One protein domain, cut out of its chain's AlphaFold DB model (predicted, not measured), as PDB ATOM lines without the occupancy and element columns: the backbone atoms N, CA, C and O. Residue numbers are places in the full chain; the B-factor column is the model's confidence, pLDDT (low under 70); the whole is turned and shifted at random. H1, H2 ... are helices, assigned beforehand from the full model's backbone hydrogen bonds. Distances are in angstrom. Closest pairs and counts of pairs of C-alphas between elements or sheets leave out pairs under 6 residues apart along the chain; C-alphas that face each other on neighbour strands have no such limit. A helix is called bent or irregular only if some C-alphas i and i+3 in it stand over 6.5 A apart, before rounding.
ATOM      1  N   ASP A   2     -42.673   4.446 -22.432       75.88
ATOM      2  CA  ASP A   2     -44.048   4.957 -22.331       75.88
ATOM      3  C   ASP A   2     -44.901   4.638 -23.562       75.88
ATOM      4  O   ASP A   2     -46.061   4.268 -23.442       75.88
ATOM      5  N   ALA A   3     -44.321   4.704 -24.768       74.31
ATOM      6  CA  ALA A   3     -45.001   4.259 -25.987       74.31
ATOM      7  C   ALA A   3     -45.367   2.764 -25.933       74.31
ATOM      8  O   ALA A   3     -46.499   2.406 -26.232       74.31
ATOM      9  N   TYR A   4     -44.438   1.920 -25.473       77.38
ATOM     10  CA  TYR A   4     -44.659   0.484 -25.280       77.38
ATOM     11  C   TYR A   4     -45.766   0.225 -24.244       77.38
ATOM     12  O   TYR A   4     -46.722  -0.488 -24.519       77.38
ATOM     13  N   ILE A   5     -45.702   0.876 -23.076       79.88
ATOM     14  CA  ILE A   5     -46.702   0.714 -22.011       79.88
ATOM     15  C   ILE A   5     -48.086   1.185 -22.474       79.88
ATOM     16  O   ILE A   5     -49.094   0.541 -22.184       79.88
ATOM     17  N   ARG A   6     -48.169   2.298 -23.207       76.69
ATOM     18  CA  ARG A   6     -49.458   2.829 -23.666       76.69
ATOM     19  C   ARG A   6     -50.069   2.000 -24.788       76.69
ATOM     20  O   ARG A   6     -51.261   1.724 -24.711       76.69
ATOM     21  N   ASN A   7     -49.267   1.582 -25.766       74.75
ATOM     22  CA  ASN A   7     -49.776   1.030 -27.022       74.75
ATOM     23  C   ASN A   7     -49.771  -0.501 -27.082       74.75
ATOM     24  O   ASN A   7     -50.581  -1.066 -27.805       74.75
ATOM     25  N   GLU A   8     -48.867  -1.165 -26.359       72.25
ATOM     26  CA  GLU A   8     -48.617  -2.610 -26.512       72.25
ATOM     27  C   GLU A   8     -48.962  -3.414 -25.253       72.25
ATOM     28  O   GLU A   8     -48.995  -4.639 -25.290       72.25
ATOM     29  N   LEU A   9     -49.221  -2.745 -24.124       80.19
ATOM     30  CA  LEU A   9     -49.485  -3.415 -22.856       80.19
ATOM     31  C   LEU A   9     -50.993  -3.626 -22.630       80.19
ATOM     32  O   LEU A   9     -51.697  -2.681 -22.247       80.19
ATOM     33  N   SER A  10     -51.455  -4.862 -22.821       75.62
ATOM     34  CA  SER A  10     -52.792  -5.362 -22.466       75.62
ATOM     35  C   SER A  10     -52.697  -6.743 -21.808       75.62
ATOM     36  O   SER A  10     -51.832  -7.552 -22.147       75.62
ATOM     37  N   VAL A  11     -53.566  -7.005 -20.827       70.50
ATOM     38  CA  VAL A  11     -53.745  -8.346 -20.256       70.50
ATOM     39  C   VAL A  11     -54.949  -8.962 -20.953       70.50
ATOM     40  O   VAL A  11     -56.079  -8.802 -20.503       70.50
ATOM     41  N   ASP A  12     -54.699  -9.633 -22.072       80.62
ATOM     42  CA  ASP A  12     -55.748 -10.306 -22.836       80.62
ATOM     43  C   ASP A  12     -55.755 -11.813 -22.532       80.62
ATOM     44  O   ASP A  12     -54.774 -12.387 -22.040       80.62
ATOM     45  N   ASN A  13     -56.867 -12.492 -22.825       73.19
ATOM     46  CA  ASN A  13     -57.012 -13.928 -22.550       73.19
ATOM     47  C   ASN A  13     -55.963 -14.789 -23.277       73.19
ATOM     48  O   ASN A  13     -55.606 -15.849 -22.768       73.19
ATOM     49  N   ASP A  14     -55.395 -14.300 -24.377       83.00
ATOM     50  CA  ASP A  14     -54.383 -15.007 -25.171       83.00
ATOM     51  C   ASP A  14     -52.934 -14.755 -24.710       83.00
ATOM     52  O   ASP A  14     -52.002 -15.340 -25.261       83.00
ATOM     53  N   LEU A  15     -52.716 -13.902 -23.700       87.44
ATOM     54  CA  LEU A  15     -51.380 -13.616 -23.174       87.44
ATOM     55  C   LEU A  15     -50.771 -14.885 -22.577       87.44
ATOM     56  O   LEU A  15     -51.249 -15.345 -21.545       87.44
ATOM     57  N   THR A  16     -49.711 -15.421 -23.179       92.12
ATOM     58  CA  THR A  16     -49.007 -16.623 -22.692       92.12
ATOM     59  C   THR A  16     -48.067 -16.323 -21.517       92.12
ATOM     60  O   THR A  16     -47.666 -15.174 -21.321       92.12
ATOM     61  N   LEU A  17     -47.664 -17.353 -20.758       92.25
ATOM     62  CA  LEU A  17     -46.686 -17.219 -19.668       92.25
ATOM     63  C   LEU A  17     -45.353 -16.624 -20.151       92.25
ATOM     64  O   LEU A  17     -44.804 -15.750 -19.491       92.25
ATOM     65  N   ASP A  18     -44.852 -17.054 -21.311       91.94
ATOM     66  CA  ASP A  18     -43.576 -16.578 -21.859       91.94
ATOM     67  C   ASP A  18     -43.637 -15.084 -22.222       91.94
ATOM     68  O   ASP A  18     -42.795 -14.289 -21.799       91.94
ATOM     69  N   GLN A  19     -44.712 -14.665 -22.898       90.69
ATOM     70  CA  GLN A  19     -44.966 -13.249 -23.184       90.69
ATOM     71  C   GLN A  19     -45.128 -12.437 -21.894       90.69
ATOM     72  O   GLN A  19     -44.526 -11.370 -21.751       90.69
ATOM     73  N   ALA A  20     -45.900 -12.947 -20.928       91.62
ATOM     74  CA  ALA A  20     -46.081 -12.310 -19.630       91.62
ATOM     75  C   ALA A  20     -44.748 -12.162 -18.886       91.62
ATOM     76  O   ALA A  20     -44.495 -11.095 -18.325       91.62
ATOM     77  N   ALA A  21     -43.877 -13.172 -18.925       92.88
ATOM     78  CA  ALA A  21     -42.550 -13.140 -18.325       92.88
ATOM     79  C   ALA A  21     -41.649 -12.102 -19.005       92.88
ATOM     80  O   ALA A  21     -41.053 -11.272 -18.319       92.88
ATOM     81  N   THR A  22     -41.615 -12.050 -20.340       90.38
ATOM     82  CA  THR A  22     -40.828 -11.048 -21.078       90.38
ATOM     83  C   THR A  22     -41.313  -9.624 -20.825       90.38
ATOM     84  O   THR A  22     -40.505  -8.718 -20.587       90.38
ATOM     85  N   HIS A  23     -42.629  -9.407 -20.815       91.62
ATOM     86  CA  HIS A  23     -43.203  -8.110 -20.468       91.62
ATOM     87  C   HIS A  23     -42.855  -7.740 -19.023       91.62
ATOM     88  O   HIS A  23     -42.370  -6.637 -18.769       91.62
ATOM     89  N   SER A  24     -43.045  -8.673 -18.087       92.19
ATOM     90  CA  SER A  24     -42.822  -8.447 -16.659       92.19
ATOM     91  C   SER A  24     -41.361  -8.153 -16.347       92.19
ATOM     92  O   SER A  24     -41.081  -7.190 -15.640       92.19
ATOM     93  N   ALA A  25     -40.416  -8.883 -16.943       89.00
ATOM     94  CA  ALA A  25     -38.984  -8.632 -16.801       89.00
ATOM     95  C   ALA A  25     -38.611  -7.203 -17.230       89.00
ATOM     96  O   ALA A  25     -37.932  -6.474 -16.499       89.00
ATOM     97  N   LYS A  26     -39.112  -6.768 -18.393       88.00
ATOM     98  CA  LYS A  26     -38.874  -5.424 -18.934       88.00
ATOM     99  C   LYS A  26     -39.505  -4.332 -18.065       88.00
ATOM    100  O   LYS A  26     -38.880  -3.297 -17.827       88.00
ATOM    101  N   LEU A  27     -40.737  -4.549 -17.600       91.69
ATOM    102  CA  LEU A  27     -41.469  -3.599 -16.763       91.69
ATOM    103  C   LEU A  27     -40.878  -3.488 -15.362       91.69
ATOM    104  O   LEU A  27     -40.712  -2.371 -14.890       91.69
ATOM    105  N   LEU A  28     -40.513  -4.600 -14.723       90.50
ATOM    106  CA  LEU A  28     -39.880  -4.603 -13.403       90.50
ATOM    107  C   LEU A  28     -38.542  -3.883 -13.435       90.50
ATOM    108  O   LEU A  28     -38.296  -3.024 -12.593       90.50
ATOM    109  N   ALA A  29     -37.704  -4.162 -14.436       85.25
ATOM    110  CA  ALA A  29     -36.433  -3.466 -14.591       85.25
ATOM    111  C   ALA A  29     -36.622  -1.945 -14.710       85.25
ATOM    112  O   ALA A  29     -35.826  -1.183 -14.171       85.25
ATOM    113  N   TRP A  30     -37.673  -1.491 -15.398       87.50
ATOM    114  CA  TRP A  30     -37.999  -0.070 -15.516       87.50
ATOM    115  C   TRP A  30     -38.624   0.512 -14.237       87.50
ATOM    116  O   TRP A  30     -38.174   1.551 -13.763       87.50
ATOM    117  N   LEU A  31     -39.618  -0.159 -13.653       89.69
ATOM    118  CA  LEU A  31     -40.350   0.310 -12.476       89.69
ATOM    119  C   LEU A  31     -39.435   0.391 -11.253       89.69
ATOM    120  O   LEU A  31     -39.435   1.408 -10.562       89.69
ATOM    121  N   LEU A  32     -38.616  -0.637 -11.023       86.88
ATOM    122  CA  LEU A  32     -37.624  -0.643  -9.949       86.88
ATOM    123  C   LEU A  32     -36.571   0.454 -10.164       86.88
ATOM    124  O   LEU A  32     -36.119   1.056  -9.197       86.88
ATOM    125  N   ASP A  33     -36.219   0.778 -11.415       83.00
ATOM    126  CA  ASP A  33     -35.310   1.892 -11.733       83.00
ATOM    127  C   ASP A  33     -35.927   3.257 -11.447       83.00
ATOM    128  O   ASP A  33     -35.242   4.157 -10.957       83.00
ATOM    129  N   CYS A  34     -37.223   3.424 -11.704       85.00
ATOM    130  CA  CYS A  34     -37.952   4.618 -11.290       85.00
ATOM    131  C   CYS A  34     -38.062   4.708  -9.761       85.00
ATOM    132  O   CYS A  34     -37.845   5.777  -9.194       85.00
ATOM    133  N   GLN A  35     -38.349   3.595  -9.081       83.38
ATOM    134  CA  GLN A  35     -38.450   3.546  -7.621       83.38
ATOM    135  C   GLN A  35     -37.115   3.828  -6.928       83.38
ATOM    136  O   GLN A  35     -37.086   4.655  -6.017       83.38
ATOM    137  N   ASP A  36     -36.012   3.237  -7.396       80.00
ATOM    138  CA  ASP A  36     -34.664   3.543  -6.902       80.00
ATOM    139  C   ASP A  36     -34.379   5.045  -7.052       80.00
ATOM    140  O   ASP A  36     -33.972   5.694  -6.096       80.00
ATOM    141  N   GLN A  37     -34.703   5.661  -8.198       78.31
ATOM    142  CA  GLN A  37     -34.519   7.109  -8.385       78.31
ATOM    143  C   GLN A  37     -35.320   7.970  -7.397       78.31
ATOM    144  O   GLN A  37     -34.804   8.995  -6.949       78.31
ATOM    145  N   MET A  38     -36.540   7.563  -7.039       81.25
ATOM    146  CA  MET A  38     -37.378   8.276  -6.063       81.25
ATOM    147  C   MET A  38     -36.875   8.113  -4.618       81.25
ATOM    148  O   MET A  38     -37.039   9.024  -3.807       81.25
ATOM    149  N   GLN A  39     -36.246   6.982  -4.281       72.56
ATOM    150  CA  GLN A  39     -35.787   6.676  -2.918       72.56
ATOM    151  C   GLN A  39     -34.468   7.359  -2.532       72.56
ATOM    152  O   GLN A  39     -34.186   7.522  -1.346       72.56
ATOM    153  N   LEU A  40     -33.666   7.812  -3.499       62.44
ATOM    154  CA  LEU A  40     -32.308   8.335  -3.266       62.44
ATOM    155  C   LEU A  40     -32.251   9.732  -2.604       62.44
ATOM    156  O   LEU A  40     -31.217  10.399  -2.634       62.44
ATOM    157  N   GLY A  41     -33.342  10.192  -1.987       53.09
ATOM    158  CA  GLY A  41     -33.348  11.341  -1.075       53.09
ATOM    159  C   GLY A  41     -33.062  12.704  -1.716       53.09
ATOM    160  O   GLY A  41     -32.899  13.692  -1.001       53.09
ATOM    161  N   GLN A  42     -33.021  12.796  -3.050       58.47
ATOM    162  CA  GLN A  42     -32.831  14.054  -3.778       58.47
ATOM    163  C   GLN A  42     -34.014  14.358  -4.708       58.47
ATOM    164  O   GLN A  42     -33.857  14.381  -5.931       58.47
ATOM    165  N   PRO A  43     -35.191  14.707  -4.150       57.31
ATOM    166  CA  PRO A  43     -36.377  15.054  -4.935       57.31
ATOM    167  C   PRO A  43     -36.184  16.304  -5.807       57.31
ATOM    168  O   PRO A  43     -37.082  16.694  -6.531       57.31
ATOM    169  N   LYS A  44     -35.035  16.990  -5.752       58.12
ATOM    170  CA  LYS A  44     -34.783  18.197  -6.549       58.12
ATOM    171  C   LYS A  44     -34.564  17.927  -8.040       58.12
ATOM    172  O   LYS A  44     -34.646  18.876  -8.806       58.12
ATOM    173  N   TYR A  45     -34.276  16.687  -8.442       65.38
ATOM    174  CA  TYR A  45     -33.809  16.399  -9.806       65.38
ATOM    175  C   TYR A  45     -34.688  15.441 -10.608       65.38
ATOM    176  O   TYR A  45     -34.546  15.388 -11.829       65.38
ATOM    177  N   LEU A  46     -35.567  14.677  -9.953       77.81
ATOM    178  CA  LEU A  46     -36.480  13.771 -10.643       77.81
ATOM    179  C   LEU A  46     -37.816  14.474 -10.870       77.81
ATOM    180  O   LEU A  46     -38.625  14.573  -9.955       77.81
ATOM    181  N   GLU A  47     -38.029  14.965 -12.082       84.25
ATOM    182  CA  GLU A  47     -39.313  15.504 -12.522       84.25
ATOM    183  C   GLU A  47     -40.086  14.400 -13.245       84.25
ATOM    184  O   GLU A  47     -39.560  13.793 -14.181       84.25
ATOM    185  N   LEU A  48     -41.303  14.113 -12.778       86.12
ATOM    186  CA  LEU A  48     -42.207  13.175 -13.433       86.12
ATOM    187  C   LEU A  48     -43.298  13.951 -14.160       86.12
ATOM    188  O   LEU A  48     -43.925  14.858 -13.614       86.12
ATOM    189  N   THR A  49     -43.554  13.563 -15.400       87.94
ATOM    190  CA  THR A  49     -44.721  14.018 -16.144       87.94
ATOM    191  C   THR A  49     -45.957  13.218 -15.730       87.94
ATOM    192  O   THR A  49     -45.869  12.139 -15.142       87.94
ATOM    193  N   HIS A  50     -47.142  13.713 -16.094       88.06
ATOM    194  CA  HIS A  50     -48.390  12.962 -15.904       88.06
ATOM    195  C   HIS A  50     -48.338  11.593 -16.599       88.06
ATOM    196  O   HIS A  50     -48.766  10.593 -16.033       88.06
ATOM    197  N   THR A  51     -47.748  11.537 -17.797       88.44
ATOM    198  CA  THR A  51     -47.577  10.292 -18.553       88.44
ATOM    199  C   THR A  51     -46.671   9.296 -17.835       88.44
ATOM    200  O   THR A  51     -46.958   8.101 -17.876       88.44
ATOM    201  N   ASP A  52     -45.608   9.756 -17.172       89.81
ATOM    202  CA  ASP A  52     -44.722   8.865 -16.414       89.81
ATOM    203  C   ASP A  52     -45.498   8.175 -15.288       89.81
ATOM    204  O   ASP A  52     -45.444   6.955 -15.148       89.81
ATOM    205  N   ILE A  53     -46.286   8.952 -14.540       90.50
ATOM    206  CA  ILE A  53     -47.116   8.460 -13.432       90.50
ATOM    207  C   ILE A  53     -48.162   7.461 -13.939       90.50
ATOM    208  O   ILE A  53     -48.305   6.377 -13.372       90.50
ATOM    209  N   GLU A  54     -48.842   7.781 -15.042       90.19
ATOM    210  CA  GLU A  54     -49.792   6.871 -15.688       90.19
ATOM    211  C   GLU A  54     -49.140   5.558 -16.120       90.19
ATOM    212  O   GLU A  54     -49.683   4.481 -15.870       90.19
ATOM    213  N   CYS A  55     -47.956   5.627 -16.729       91.25
ATOM    214  CA  CYS A  55     -47.218   4.440 -17.141       91.25
ATOM    215  C   CYS A  55     -46.773   3.603 -15.939       91.25
ATOM    216  O   CYS A  55     -46.822   2.377 -16.013       91.25
ATOM    217  N   MET A  56     -46.372   4.239 -14.832       92.50
ATOM    218  CA  MET A  56     -45.992   3.539 -13.603       92.50
ATOM    219  C   MET A  56     -47.182   2.776 -13.029       92.50
ATOM    220  O   MET A  56     -47.066   1.585 -12.757       92.50
ATOM    221  N   PHE A  57     -48.341   3.425 -12.930       92.19
ATOM    222  CA  PHE A  57     -49.571   2.801 -12.446       92.19
ATOM    223  C   PHE A  57     -50.015   1.650 -13.352       92.19
ATOM    224  O   PHE A  57     -50.273   0.549 -12.866       92.19
ATOM    225  N   LYS A  58     -50.042   1.870 -14.674       92.00
ATOM    226  CA  LYS A  58     -50.410   0.839 -15.654       92.00
ATOM    227  C   LYS A  58     -49.460  -0.359 -15.595       92.00
ATOM    228  O   LYS A  58     -49.921  -1.496 -15.628       92.00
ATOM    229  N   ALA A  59     -48.153  -0.121 -15.475       93.06
ATOM    230  CA  ALA A  59     -47.160  -1.182 -15.342       93.06
ATOM    231  C   ALA A  59     -47.341  -1.975 -14.041       93.06
ATOM    232  O   ALA A  59     -47.340  -3.202 -14.081       93.06
ATOM    233  N   THR A  60     -47.534  -1.302 -12.902       92.50
ATOM    234  CA  THR A  60     -47.777  -1.964 -11.612       92.50
ATOM    235  C   THR A  60     -49.056  -2.800 -11.642       92.50
ATOM    236  O   THR A  60     -49.025  -3.958 -11.231       92.50
ATOM    237  N   LEU A  61     -50.154  -2.265 -12.189       91.56
ATOM    238  CA  LEU A  61     -51.403  -3.013 -12.360       91.56
ATOM    239  C   LEU A  61     -51.178  -4.255 -13.231       91.56
ATOM    240  O   LEU A  61     -51.521  -5.358 -12.820       91.56
ATOM    241  N   TYR A  62     -50.546  -4.089 -14.396       92.50
ATOM    242  CA  TYR A  62     -50.242  -5.195 -15.305       92.50
ATOM    243  C   TYR A  62     -49.422  -6.300 -14.624       92.50
ATOM    244  O   TYR A  62     -49.737  -7.481 -14.770       92.50
ATOM    245  N   LEU A  63     -48.389  -5.926 -13.862       93.25
ATOM    246  CA  LEU A  63     -47.554  -6.870 -13.118       93.25
ATOM    247  C   LEU A  63     -48.368  -7.641 -12.073       93.25
ATOM    248  O   LEU A  63     -48.194  -8.852 -11.949       93.25
ATOM    249  N   HIS A  64     -49.272  -6.967 -11.355       91.75
ATOM    250  CA  HIS A  64     -50.154  -7.628 -10.394       91.75
ATOM    251  C   HIS A  64     -51.139  -8.586 -11.067       91.75
ATOM    252  O   HIS A  64     -51.354  -9.675 -10.546       91.75
ATOM    253  N   GLU A  65     -51.722  -8.212 -12.207       91.00
ATOM    254  CA  GLU A  65     -52.672  -9.064 -12.936       91.00
ATOM    255  C   GLU A  65     -51.982 -10.287 -13.554       91.00
ATOM    256  O   GLU A  65     -52.483 -11.406 -13.447       91.00
ATOM    257  N   CYS A  66     -50.785 -10.118 -14.125       92.19
ATOM    258  CA  CYS A  66     -49.994 -11.250 -14.612       92.19
ATOM    259  C   CYS A  66     -49.625 -12.203 -13.473       92.19
ATOM    260  O   CYS A  66     -49.739 -13.417 -13.631       92.19
ATOM    261  N   HIS A  67     -49.221 -11.661 -12.322       92.25
ATOM    262  CA  HIS A  67     -48.911 -12.469 -11.148       92.25
ATOM    263  C   HIS A  67     -50.150 -13.174 -10.588       92.25
ATOM    264  O   HIS A  67     -50.084 -14.346 -10.249       92.25
ATOM    265  N   ALA A  68     -51.304 -12.507 -10.544       90.12
ATOM    266  CA  ALA A  68     -52.556 -13.133 -10.123       90.12
ATOM    267  C   ALA A  68     -52.970 -14.293 -11.044       90.12
ATOM    268  O   ALA A  68     -53.582 -15.252 -10.580       90.12
ATOM    269  N   ARG A  69     -52.628 -14.217 -12.337       91.19
ATOM    270  CA  ARG A  69     -52.931 -15.254 -13.329       91.19
ATOM    271  C   ARG A  69     -51.964 -16.439 -13.301       91.19
ATOM    272  O   ARG A  69     -52.407 -17.565 -13.497       91.19
ATOM    273  N   TYR A  70     -50.670 -16.184 -13.117       92.94
ATOM    274  CA  TYR A  70     -49.607 -17.179 -13.317       92.94
ATOM    275  C   TYR A  70     -48.827 -17.556 -12.046       92.94
ATOM    276  O   TYR A  70     -48.110 -18.552 -12.055       92.94
ATOM    277  N   GLY A  71     -48.960 -16.791 -10.961       92.12
ATOM    278  CA  GLY A  71     -48.308 -17.047  -9.673       92.12
ATOM    279  C   GLY A  71     -46.790 -17.224  -9.773       92.12
ATOM    280  O   GLY A  71     -46.122 -16.559 -10.570       92.12
ATOM    281  N   ASP A  72     -46.265 -18.169  -8.994       93.06
ATOM    282  CA  ASP A  72     -44.834 -18.485  -8.904       93.06
ATOM    283  C   ASP A  72     -44.201 -18.888 -10.244       93.06
ATOM    284  O   ASP A  72     -43.015 -18.636 -10.467       93.06
ATOM    285  N   GLU A  73     -44.973 -19.462 -11.175       94.62
ATOM    286  CA  GLU A  73     -44.459 -19.822 -12.505       94.62
ATOM    287  C   GLU A  73     -43.995 -18.581 -13.279       94.62
ATOM    288  O   GLU A  73     -42.986 -18.627 -13.988       94.62
ATOM    289  N   LEU A  74     -44.686 -17.446 -13.106       94.69
ATOM    290  CA  LEU A  74     -44.247 -16.169 -13.663       94.69
ATOM    291  C   LEU A  74     -42.961 -15.696 -13.000       94.69
ATOM    292  O   LEU A  74     -42.058 -15.236 -13.696       94.69
ATOM    293  N   VAL A  75     -42.880 -15.791 -11.672       93.06
ATOM    294  CA  VAL A  75     -41.713 -15.333 -10.913       93.06
ATOM    295  C   VAL A  75     -40.474 -16.089 -11.378       93.06
ATOM    296  O   VAL A  75     -39.495 -15.464 -11.785       93.06
ATOM    297  N   GLU A  76     -40.531 -17.418 -11.428       93.62
ATOM    298  CA  GLU A  76     -39.414 -18.245 -11.888       93.62
ATOM    299  C   GLU A  76     -39.057 -17.966 -13.360       93.62
ATOM    300  O   GLU A  76     -37.881 -17.775 -13.684       93.62
ATOM    301  N   ALA A  77     -40.047 -17.820 -14.250       93.50
ATOM    302  CA  ALA A  77     -39.799 -17.469 -15.649       93.50
ATOM    303  C   ALA A  77     -39.122 -16.091 -15.810       93.50
ATOM    304  O   ALA A  77     -38.194 -15.938 -16.606       93.50
ATOM    305  N   VAL A  78     -39.533 -15.087 -15.029       91.56
ATOM    306  CA  VAL A  78     -38.916 -13.751 -15.017       91.56
ATOM    307  C   VAL A  78     -37.489 -13.810 -14.468       91.56
ATOM    308  O   VAL A  78     -36.582 -13.177 -15.017       91.56
ATOM    309  N   LEU A  79     -37.263 -14.575 -13.399       90.50
ATOM    310  CA  LEU A  79     -35.944 -14.741 -12.792       90.50
ATOM    311  C   LEU A  79     -34.949 -15.368 -13.777       90.50
ATOM    312  O   LEU A  79     -33.798 -14.930 -13.833       90.50
ATOM    313  N   LEU A  80     -35.377 -16.318 -14.612       89.94
ATOM    314  CA  LEU A  80     -34.528 -16.888 -15.665       89.94
ATOM    315  C   LEU A  80     -34.062 -15.840 -16.687       89.94
ATOM    316  O   LEU A  80     -32.935 -15.918 -17.177       89.94
ATOM    317  N   GLN A  81     -34.888 -14.831 -16.974       85.94
ATOM    318  CA  GLN A  81     -34.542 -13.747 -17.900       85.94
ATOM    319  C   GLN A  81     -33.652 -12.670 -17.252       85.94
ATOM    320  O   GLN A  81     -32.921 -11.965 -17.950       85.94
ATOM    321  N   CYS A  82     -33.671 -12.557 -15.920       78.00
ATOM    322  CA  CYS A  82     -33.014 -11.485 -15.167       78.00
ATOM    323  C   CYS A  82     -32.103 -12.005 -14.032       78.00
ATOM    324  O   CYS A  82     -32.275 -11.590 -12.883       78.00
ATOM    325  N   PRO A  83     -31.075 -12.836 -14.314       74.56
ATOM    326  CA  PRO A  83     -30.270 -13.526 -13.295       74.56
ATOM    327  C   PRO A  83     -29.574 -12.605 -12.285       74.56
ATOM    328  O   PRO A  83     -29.267 -13.006 -11.168       74.56
ATOM    329  N   GLN A  84     -29.304 -11.358 -12.667       70.94
ATOM    330  CA  GLN A  84     -28.573 -10.402 -11.831       70.94
ATOM    331  C   GLN A  84     -29.492  -9.611 -10.888       70.94
ATOM    332  O   GLN A  84     -29.034  -9.116  -9.867       70.94
ATOM    333  N   ALA A  85     -30.794  -9.534 -11.178       73.31
ATOM    334  CA  ALA A  85     -31.762  -8.757 -10.399       73.31
ATOM    335  C   ALA A  85     -32.677  -9.636  -9.527       73.31
ATOM    336  O   ALA A  85     -33.722  -9.172  -9.076       73.31
ATOM    337  N   HIS A  86     -32.293 -10.897  -9.276       84.19
ATOM    338  CA  HIS A  86     -33.114 -11.882  -8.557       84.19
ATOM    339  C   HIS A  86     -33.648 -11.377  -7.221       84.19
ATOM    340  O   HIS A  86     -34.845 -11.461  -6.973       84.19
ATOM    341  N   ALA A  87     -32.773 -10.820  -6.380       83.06
ATOM    342  CA  ALA A  87     -33.156 -10.335  -5.056       83.06
ATOM    343  C   ALA A  87     -34.176  -9.186  -5.132       83.06
ATOM    344  O   ALA A  87     -35.133  -9.162  -4.364       83.06
ATOM    345  N   ALA A  88     -33.999  -8.260  -6.080       82.12
ATOM    346  CA  ALA A  88     -34.910  -7.135  -6.266       82.12
ATOM    347  C   ALA A  88     -36.266  -7.581  -6.839       82.12
ATOM    348  O   ALA A  88     -37.305  -7.085  -6.412       82.12
ATOM    349  N   ILE A  89     -36.259  -8.536  -7.775       86.62
ATOM    350  CA  ILE A  89     -37.468  -9.091  -8.397       86.62
ATOM    351  C   ILE A  89     -38.271  -9.920  -7.392       86.62
ATOM    352  O   ILE A  89     -39.469  -9.689  -7.252       86.62
ATOM    353  N   ARG A  90     -37.624 -10.831  -6.650       87.75
ATOM    354  CA  ARG A  90     -38.291 -11.572  -5.566       87.75
ATOM    355  C   ARG A  90     -38.832 -10.623  -4.513       87.75
ATOM    356  O   ARG A  90     -40.017 -10.656  -4.228       87.75
ATOM    357  N   GLY A  91     -38.013  -9.675  -4.054       86.19
ATOM    358  CA  GLY A  91     -38.452  -8.676  -3.084       86.19
ATOM    359  C   GLY A  91     -39.647  -7.834  -3.550       86.19
ATOM    360  O   GLY A  91     -40.420  -7.379  -2.712       86.19
ATOM    361  N   TYR A  92     -39.831  -7.626  -4.859       88.69
ATOM    362  CA  TYR A  92     -41.042  -7.002  -5.398       88.69
ATOM    363  C   TYR A  92     -42.260  -7.926  -5.272       88.69
ATOM    364  O   TYR A  92     -43.282  -7.501  -4.733       88.69
ATOM    365  N   TYR A  93     -42.161  -9.171  -5.749       89.94
ATOM    366  CA  TYR A  93     -43.283 -10.113  -5.728       89.94
ATOM    367  C   TYR A  93     -43.668 -10.528  -4.304       89.94
ATOM    368  O   TYR A  93     -44.847 -10.440  -3.976       89.94
ATOM    369  N   ASP A  94     -42.700 -10.803  -3.425       87.38
ATOM    370  CA  ASP A  94     -42.934 -11.123  -2.010       87.38
ATOM    371  C   ASP A  94     -43.752 -10.016  -1.323       87.38
ATOM    372  O   ASP A  94     -44.722 -10.273  -0.606       87.38
ATOM    373  N   LYS A  95     -43.404  -8.744  -1.574       84.62
ATOM    374  CA  LYS A  95     -44.160  -7.594  -1.054       84.62
ATOM    375  C   LYS A  95     -45.570  -7.522  -1.635       84.62
ATOM    376  O   LYS A  95     -46.515  -7.261  -0.894       84.62
ATOM    377  N   CYS A  96     -45.710  -7.754  -2.940       79.81
ATOM    378  CA  CYS A  96     -47.003  -7.720  -3.624       79.81
ATOM    379  C   CYS A  96     -47.947  -8.836  -3.159       79.81
ATOM    380  O   CYS A  96     -49.161  -8.628  -3.145       79.81
ATOM    381  N   GLU A  97     -47.406 -10.004  -2.809       79.50
ATOM    382  CA  GLU A  97     -48.160 -11.110  -2.219       79.50
ATOM    383  C   GLU A  97     -48.561 -10.823  -0.775       79.50
ATOM    384  O   GLU A  97     -49.706 -11.059  -0.397       79.50
ATOM    385  N   THR A  98     -47.630 -10.287   0.019       82.44
ATOM    386  CA  THR A  98     -47.851 -10.054   1.449       82.44
ATOM    387  C   THR A  98     -48.859  -8.931   1.692       82.44
ATOM    388  O   THR A  98     -49.759  -9.082   2.515       82.44
ATOM    389  N   ASP A  99     -48.711  -7.797   0.998       86.56
ATOM    390  CA  ASP A  99     -49.602  -6.645   1.145       86.56
ATOM    391  C   ASP A  99     -49.576  -5.748  -0.108       86.56
ATOM    392  O   ASP A  99     -48.772  -4.819  -0.266       86.56
ATOM    393  N   ARG A 100     -50.503  -6.030  -1.026       87.94
ATOM    394  CA  ARG A 100     -50.656  -5.278  -2.278       87.94
ATOM    395  C   ARG A 100     -51.074  -3.829  -2.048       87.94
ATOM    396  O   ARG A 100     -50.623  -2.941  -2.773       87.94
ATOM    397  N   GLU A 101     -51.928  -3.577  -1.060       91.06
ATOM    398  CA  GLU A 101     -52.358  -2.219  -0.730       91.06
ATOM    399  C   GLU A 101     -51.171  -1.385  -0.257       91.06
ATOM    400  O   GLU A 101     -51.000  -0.247  -0.696       91.06
ATOM    401  N   GLN A 102     -50.309  -1.960   0.579       88.44
ATOM    402  CA  GLN A 102     -49.087  -1.309   1.026       88.44
ATOM    403  C   GLN A 102     -48.131  -1.008  -0.136       88.44
ATOM    404  O   GLN A 102     -47.585   0.093  -0.189       88.44
ATOM    405  N   CYS A 103     -47.990  -1.907  -1.115       88.25
ATOM    406  CA  CYS A 103     -47.193  -1.640  -2.321       88.25
ATOM    407  C   CYS A 103     -47.714  -0.421  -3.106       88.25
ATOM    408  O   CYS A 103     -46.936   0.430  -3.545       88.25
ATOM    409  N   ILE A 104     -49.038  -0.302  -3.245       91.50
ATOM    410  CA  ILE A 104     -49.689   0.830  -3.922       91.50
ATOM    411  C   ILE A 104     -49.504   2.128  -3.117       91.50
ATOM    412  O   ILE A 104     -49.180   3.173  -3.692       91.50
ATOM    413  N   LYS A 105     -49.644   2.073  -1.783       90.50
ATOM    414  CA  LYS A 105     -49.366   3.215  -0.893       90.50
ATOM    415  C   LYS A 105     -47.916   3.675  -1.027       90.50
ATOM    416  O   LYS A 105     -47.674   4.868  -1.190       90.50
ATOM    417  N   GLU A 106     -46.958   2.750  -0.997       88.06
ATOM    418  CA  GLU A 106     -45.528   3.047  -1.146       88.06
ATOM    419  C   GLU A 106     -45.219   3.702  -2.491       88.06
ATOM    420  O   GLU A 106     -44.466   4.675  -2.531       88.06
ATOM    421  N   LEU A 107     -45.835   3.240  -3.583       90.44
ATOM    422  CA  LEU A 107     -45.705   3.882  -4.891       90.44
ATOM    423  C   LEU A 107     -46.177   5.345  -4.849       90.44
ATOM    424  O   LEU A 107     -45.444   6.235  -5.285       90.44
ATOM    425  N   CYS A 108     -47.354   5.608  -4.276       90.88
ATOM    426  CA  CYS A 108     -47.894   6.965  -4.141       90.88
ATOM    427  C   CYS A 108     -47.002   7.854  -3.261       90.88
ATOM    428  O   CYS A 108     -46.693   8.986  -3.636       90.88
ATOM    429  N   ILE A 109     -46.543   7.329  -2.121       88.50
ATOM    430  CA  ILE A 109     -45.627   8.020  -1.204       88.50
ATOM    431  C   ILE A 109     -44.328   8.387  -1.924       88.50
ATOM    432  O   ILE A 109     -43.867   9.524  -1.813       88.50
ATOM    433  N   ASN A 110     -43.746   7.451  -2.677       87.12
ATOM    434  CA  ASN A 110     -42.495   7.667  -3.401       87.12
ATOM    435  C   ASN A 110     -42.652   8.715  -4.505       87.12
ATOM    436  O   ASN A 110     -41.766   9.550  -4.665       87.12
ATOM    437  N   ILE A 111     -43.784   8.741  -5.211       89.19
ATOM    438  CA  ILE A 111     -44.066   9.788  -6.201       89.19
ATOM    439  C   ILE A 111     -44.172  11.152  -5.511       89.19
ATOM    440  O   ILE A 111     -43.506  12.096  -5.923       89.19
ATOM    441  N   VAL A 112     -44.949  11.275  -4.432       88.00
ATOM    442  CA  VAL A 112     -45.172  12.568  -3.759       88.00
ATOM    443  C   VAL A 112     -43.899  13.106  -3.095       88.00
ATOM    444  O   VAL A 112     -43.599  14.299  -3.196       88.00
ATOM    445  N   ASN A 113     -43.132  12.241  -2.428       83.44
ATOM    446  CA  ASN A 113     -41.984  12.648  -1.614       83.44
ATOM    447  C   ASN A 113     -40.633  12.539  -2.329       83.44
ATOM    448  O   ASN A 113     -39.704  13.270  -1.976       83.44
ATOM    449  N   GLY A 114     -40.524  11.662  -3.328       79.12
ATOM    450  CA  GLY A 114     -39.292  11.359  -4.059       79.12
ATOM    451  C   GLY A 114     -39.095  12.151  -5.353       79.12
ATOM    452  O   GLY A 114     -38.065  11.988  -6.004       79.12
ATOM    453  N   THR A 115     -40.034  13.026  -5.729       83.00
ATOM    454  CA  THR A 115     -39.986  13.786  -6.992       83.00
ATOM    455  C   THR A 115     -40.040  15.301  -6.784       83.00
ATOM    456  O   THR A 115     -40.424  15.814  -5.722       83.00
ATOM    457  N   HIS A 116     -39.622  16.039  -7.812       83.50
ATOM    458  CA  HIS A 116     -39.655  17.492  -7.834       83.50
ATOM    459  C   HIS A 116     -41.101  17.964  -7.906       83.50
ATOM    460  O   HIS A 116     -41.849  17.549  -8.781       83.50
ATOM    461  N   ASN A 117     -41.503  18.819  -6.961       82.19
ATOM    462  CA  ASN A 117     -42.894  19.252  -6.793       82.19
ATOM    463  C   ASN A 117     -43.915  18.100  -6.718       82.19
ATOM    464  O   ASN A 117     -45.078  18.306  -7.036       82.19
ATOM    465  N   GLY A 118     -43.519  16.922  -6.215       83.38
ATOM    466  CA  GLY A 118     -44.369  15.725  -6.219       83.38
ATOM    467  C   GLY A 118     -45.737  15.872  -5.543       83.38
ATOM    468  O   GLY A 118     -46.697  15.209  -5.927       83.38
ATOM    469  N   HIS A 119     -45.871  16.797  -4.588       85.50
ATOM    470  CA  HIS A 119     -47.154  17.173  -3.979       85.50
ATOM    471  C   HIS A 119     -48.197  17.655  -5.003       85.50
ATOM    472  O   HIS A 119     -49.390  17.431  -4.807       85.50
ATOM    473  N   ALA A 120     -47.766  18.260  -6.114       87.38
ATOM    474  CA  ALA A 120     -48.644  18.689  -7.199       87.38
ATOM    475  C   ALA A 120     -49.300  17.508  -7.936       87.38
ATOM    476  O   ALA A 120     -50.317  17.695  -8.601       87.38
ATOM    477  N   HIS A 121     -48.768  16.289  -7.795       89.06
ATOM    478  CA  HIS A 121     -49.345  15.089  -8.396       89.06
ATOM    479  C   HIS A 121     -50.453  14.449  -7.550       89.06
ATOM    480  O   HIS A 121     -51.165  13.589  -8.061       89.06
ATOM    481  N   ALA A 122     -50.658  14.862  -6.293       88.62
ATOM    482  CA  ALA A 122     -51.683  14.272  -5.427       88.62
ATOM    483  C   ALA A 122     -53.106  14.283  -6.042       88.62
ATOM    484  O   ALA A 122     -53.767  13.246  -5.991       88.62
ATOM    485  N   PRO A 123     -53.576  15.366  -6.702       88.81
ATOM    486  CA  PRO A 123     -54.879  15.358  -7.371       88.81
ATOM    487  C   PRO A 123     -54.963  14.357  -8.529       88.81
ATOM    488  O   PRO A 123     -56.000  13.724  -8.709       88.81
ATOM    489  N   LEU A 124     -53.879  14.191  -9.297       89.50
ATOM    490  CA  LEU A 124     -53.808  13.209 -10.384       89.50
ATOM    491  C   LEU A 124     -53.884  11.784  -9.826       89.50
ATOM    492  O   LEU A 124     -54.720  11.004 -10.272       89.50
ATOM    493  N   LEU A 125     -53.054  11.470  -8.826       90.25
ATOM    494  CA  LEU A 125     -53.031  10.161  -8.167       90.25
ATOM    495  C   LEU A 125     -54.410   9.823  -7.584       90.25
ATOM    496  O   LEU A 125     -54.921   8.722  -7.788       90.25
ATOM    497  N   TYR A 126     -55.050  10.800  -6.932       89.25
ATOM    498  CA  TYR A 126     -56.416  10.654  -6.447       89.25
ATOM    499  C   TYR A 126     -57.407  10.453  -7.595       89.25
ATOM    500  O   TYR A 126     -58.269   9.599  -7.488       89.25
ATOM    501  N   HIS A 127     -57.323  11.170  -8.713       88.69
ATOM    502  CA  HIS A 127     -58.276  10.960  -9.806       88.69
ATOM    503  C   HIS A 127     -58.151   9.564 -10.437       88.69
ATOM    504  O   HIS A 127     -59.156   8.916 -10.731       88.69
ATOM    505  N   MET A 128     -56.919   9.074 -10.585       87.31
ATOM    506  CA  MET A 128     -56.637   7.783 -11.203       87.31
ATOM    507  C   MET A 128     -57.179   6.593 -10.405       87.31
ATOM    508  O   MET A 128     -57.518   5.582 -11.017       87.31
ATOM    509  N   HIS A 129     -57.300   6.682  -9.074       88.31
ATOM    510  CA  HIS A 129     -57.661   5.512  -8.259       88.31
ATOM    511  C   HIS A 129     -58.955   4.839  -8.711       88.31
ATOM    512  O   HIS A 129     -59.042   3.619  -8.662       88.31
ATOM    513  N   LYS A 130     -59.948   5.617  -9.161       86.94
ATOM    514  CA  LYS A 130     -61.269   5.093  -9.509       86.94
ATOM    515  C   LYS A 130     -61.184   4.110 -10.677       86.94
ATOM    516  O   LYS A 130     -61.623   2.975 -10.541       86.94
ATOM    517  N   THR A 131     -60.556   4.522 -11.776       87.44
ATOM    518  CA  THR A 131     -60.400   3.690 -12.979       87.44
ATOM    519  C   THR A 131     -59.612   2.414 -12.684       87.44
ATOM    520  O   THR A 131     -59.928   1.352 -13.206       87.44
ATOM    521  N   TYR A 132     -58.596   2.493 -11.824       88.38
ATOM    522  CA  TYR A 132     -57.784   1.330 -11.460       88.38
ATOM    523  C   TYR A 132     -58.491   0.416 -10.449       88.38
ATOM    524  O   TYR A 132     -58.363  -0.800 -10.542       88.38
ATOM    525  N   ALA A 133     -59.278   0.976  -9.524       90.06
ATOM    526  CA  ALA A 133     -60.069   0.224  -8.550       90.06
ATOM    527  C   ALA A 133     -61.221  -0.558  -9.196       90.06
ATOM    528  O   ALA A 133     -61.602  -1.606  -8.680       90.06
ATOM    529  N   GLU A 134     -61.750  -0.071 -10.325       88.06
ATOM    530  CA  GLU A 134     -62.724  -0.798 -11.150       88.06
ATOM    531  C   GLU A 134     -62.133  -2.091 -11.737       88.06
ATOM    532  O   GLU A 134     -62.852  -3.077 -11.874       88.06
ATOM    533  N   VAL A 135     -60.829  -2.108 -12.035       85.44
ATOM    534  CA  VAL A 135     -60.120  -3.302 -12.529       85.44
ATOM    535  C   VAL A 135     -59.632  -4.175 -11.372       85.44
ATOM    536  O   VAL A 135     -59.844  -5.384 -11.374       85.44
ATOM    537  N   GLN A 136     -58.992  -3.570 -10.369       87.56
ATOM    538  CA  GLN A 136     -58.399  -4.268  -9.232       87.56
ATOM    539  C   GLN A 136     -58.716  -3.522  -7.915       87.56
ATOM    540  O   GLN A 136     -58.136  -2.464  -7.659       87.56
ATOM    541  N   PRO A 137     -59.561  -4.080  -7.017       89.88
ATOM    542  CA  PRO A 137     -60.090  -3.366  -5.846       89.88
ATOM    543  C   PRO A 137     -59.048  -2.766  -4.890       89.88
ATOM    544  O   PRO A 137     -59.307  -1.726  -4.288       89.88
ATOM    545  N   ALA A 138     -57.860  -3.373  -4.784       90.12
ATOM    546  CA  ALA A 138     -56.767  -2.897  -3.927       90.12
ATOM    547  C   ALA A 138     -56.315  -1.458  -4.252       90.12
ATOM    548  O   ALA A 138     -55.832  -0.749  -3.376       90.12
ATOM    549  N   TRP A 139     -56.515  -0.978  -5.486       92.38
ATOM    550  CA  TRP A 139     -56.218   0.411  -5.867       92.38
ATOM    551  C   TRP A 139     -57.163   1.430  -5.229       92.38
ATOM    552  O   TRP A 139     -56.838   2.617  -5.165       92.38
ATOM    553  N   GLY A 140     -58.299   0.976  -4.690       90.06
ATOM    554  CA  GLY A 140     -59.223   1.805  -3.927       90.06
ATOM    555  C   GLY A 140     -58.574   2.451  -2.704       90.06
ATOM    556  O   GLY A 140     -59.015   3.521  -2.297       90.06
ATOM    557  N   ILE A 141     -57.490   1.874  -2.178       92.25
ATOM    558  CA  ILE A 141     -56.782   2.368  -0.994       92.25
ATOM    559  C   ILE A 141     -56.200   3.780  -1.151       92.25
ATOM    560  O   ILE A 141     -55.976   4.487  -0.171       92.25
ATOM    561  N   ILE A 142     -55.988   4.225  -2.393       90.69
ATOM    562  CA  ILE A 142     -55.487   5.569  -2.707       90.69
ATOM    563  C   ILE A 142     -56.474   6.652  -2.244       90.69
ATOM    564  O   ILE A 142     -56.059   7.765  -1.918       90.69
ATOM    565  N   LYS A 143     -57.774   6.342  -2.167       89.69
ATOM    566  CA  LYS A 143     -58.790   7.283  -1.676       89.69
ATOM    567  C   LYS A 143     -58.617   7.607  -0.184       89.69
ATOM    568  O   LYS A 143     -58.996   8.693   0.238       89.69
ATOM    569  N   ASP A 144     -58.040   6.671   0.574       88.62
ATOM    570  CA  ASP A 144     -57.893   6.719   2.033       88.62
ATOM    571  C   ASP A 144     -56.511   7.255   2.456       88.62
ATOM    572  O   ASP A 144     -56.182   7.321   3.640       88.62
ATOM    573  N   LEU A 145     -55.677   7.635   1.484       88.38
ATOM    574  CA  LEU A 145     -54.362   8.211   1.716       88.38
ATOM    575  C   LEU A 145     -54.462   9.632   2.286       88.38
ATOM    576  O   LEU A 145     -55.081  10.520   1.699       88.38
ATOM    577  N   ASP A 146     -53.756   9.880   3.392       85.69
ATOM    578  CA  ASP A 146     -53.595  11.229   3.936       85.69
ATOM    579  C   ASP A 146     -52.503  12.000   3.174       85.69
ATOM    580  O   ASP A 146     -51.321  12.027   3.535       85.69
ATOM    581  N   TRP A 147     -52.925  12.646   2.086       83.75
ATOM    582  CA  TRP A 147     -52.085  13.504   1.245       83.75
ATOM    583  C   TRP A 147     -51.438  14.660   2.011       83.75
ATOM    584  O   TRP A 147     -50.324  15.072   1.679       83.75
ATOM    585  N   SER A 148     -52.103  15.157   3.057       77.56
ATOM    586  CA  SER A 148     -51.610  16.275   3.860       77.56
ATOM    587  C   SER A 148     -50.463  15.844   4.780       77.56
ATOM    588  O   SER A 148     -49.407  16.483   4.789       77.56
ATOM    589  N   ALA A 149     -50.605  14.702   5.460       76.50
ATOM    590  CA  ALA A 149     -49.554  14.130   6.299       76.50
ATOM    591  C   ALA A 149     -48.336  13.682   5.478       76.50
ATOM    592  O   ALA A 149     -47.190  13.852   5.911       76.50
ATOM    593  N   MET A 150     -48.557  13.159   4.266       75.62
ATOM    594  CA  MET A 150     -47.470  12.765   3.366       75.62
ATOM    595  C   MET A 150     -46.581  13.946   2.968       75.62
ATOM    596  O   MET A 150     -45.361  13.801   2.990       75.62
ATOM    597  N   ALA A 151     -47.170  15.111   2.679       64.19
ATOM    598  CA  ALA A 151     -46.421  16.318   2.337       64.19
ATOM    599  C   ALA A 151     -45.642  16.903   3.537       64.19
ATOM    600  O   ALA A 151     -44.553  17.453   3.362       64.19
ATOM    601  N   GLN A 152     -46.167  16.763   4.762       58.66
ATOM    602  CA  GLN A 152     -45.562  17.313   5.984       58.66
ATOM    603  C   GLN A 152     -44.380  16.494   6.519       58.66
ATOM    604  O   GLN A 152     -43.438  17.070   7.067       58.66
ATOM    605  N   LYS A 153     -44.362  15.167   6.315       57.12
ATOM    606  CA  LYS A 153     -43.285  14.270   6.793       57.12
ATOM    607  C   LYS A 153     -41.887  14.674   6.282       57.12
ATOM    608  O   LYS A 153     -40.887  14.407   6.942       57.12
ATOM    609  N   LYS A 154     -41.827  15.392   5.156       53.84
ATOM    610  CA  LYS A 154     -40.618  15.972   4.547       53.84
ATOM    611  C   LYS A 154     -40.034  17.168   5.309       53.84
ATOM    612  O   LYS A 154     -38.826  17.376   5.277       53.84
ATOM    613  N   ALA A 155     -40.867  17.971   5.974       49.78
ATOM    614  CA  ALA A 155     -40.404  19.163   6.687       49.78
ATOM    615  C   ALA A 155     -39.585  18.798   7.940       49.78
ATOM    616  O   ALA A 155     -38.643  19.507   8.291       49.78
TER     617      ALA A 155
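AT A GLANCE: This is residues 2 to 155 of the 359 residues of an uncharacterized protein of Drosophila virilis (UniProt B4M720). Helices H2, H3, H6 and H7 make an up-and-down bundle, each running against the one before it, its packing mostly crossed. Hairpin H4-H5 lies across one end; H9 packs on H6 near the other, H8 on H6 and H7, and H1 on H3. The printed part has 154 residues with nine named helices, H1 to H9 along the chain, and no named strand: all helix. It is compact, radius of gyration of the C-alphas 15.3 A, spanning 45 by 34 by 31 A.

HOW THE PARTS SIT: H2, residues 17 to 39, and H3, residues 50 to 70, form a hairpin at 44 degrees, C-alphas of Ser 24 and Leu 63 closest at 6.1 A. Residues 17 to 25 of H2 touch H4, residues 72 to 81, closest C-alphas Ala 21 and Val 78, 5.0 A. H4 and H5, residues 86 to 98, form a hairpin, closest C-alphas Leu 79 and His 86, 5.8 A. H6, residues 100 to 114, and H7, residues 118 to 135, form a hairpin, closest C-alphas Val 112 and Gly 118, 4.1 A. H6 touches H8, residues 137 to 144, H9, residues 147 to 152, and residues 35 to 39 of H2, closest C-alphas Met 38 and Gly 114, 4.1 A. H1, residues 2 to 7, touches residues 51 to 59 of H3. O i to N i+4 pairs are within hydrogen-bond range throughout H1, H2, H3, H5, H6 and H9, but 5 of 6 in H4, 8 of 14 in H7 and 0 of 4 in H8, where 5 of 5 O i to N i+3 pairs are.

IN THESE COORDINATES: H2 begins at C-alpha 17 (-46.686, -17.219, -19.668) and measures 31.1 A. Irregular H7 has C-alphas 120 and 123 7.1 A apart. H9 ends at C-alpha 152 (-45.562, 17.313, 5.984).

THE WHOLE: C-alphas of Asp 14 and Ala 155 are farthest apart, 48.8 A. The printed part has no cut and no long link. pLDDT is under 70 in residues 40 to 45 and 151 to 155.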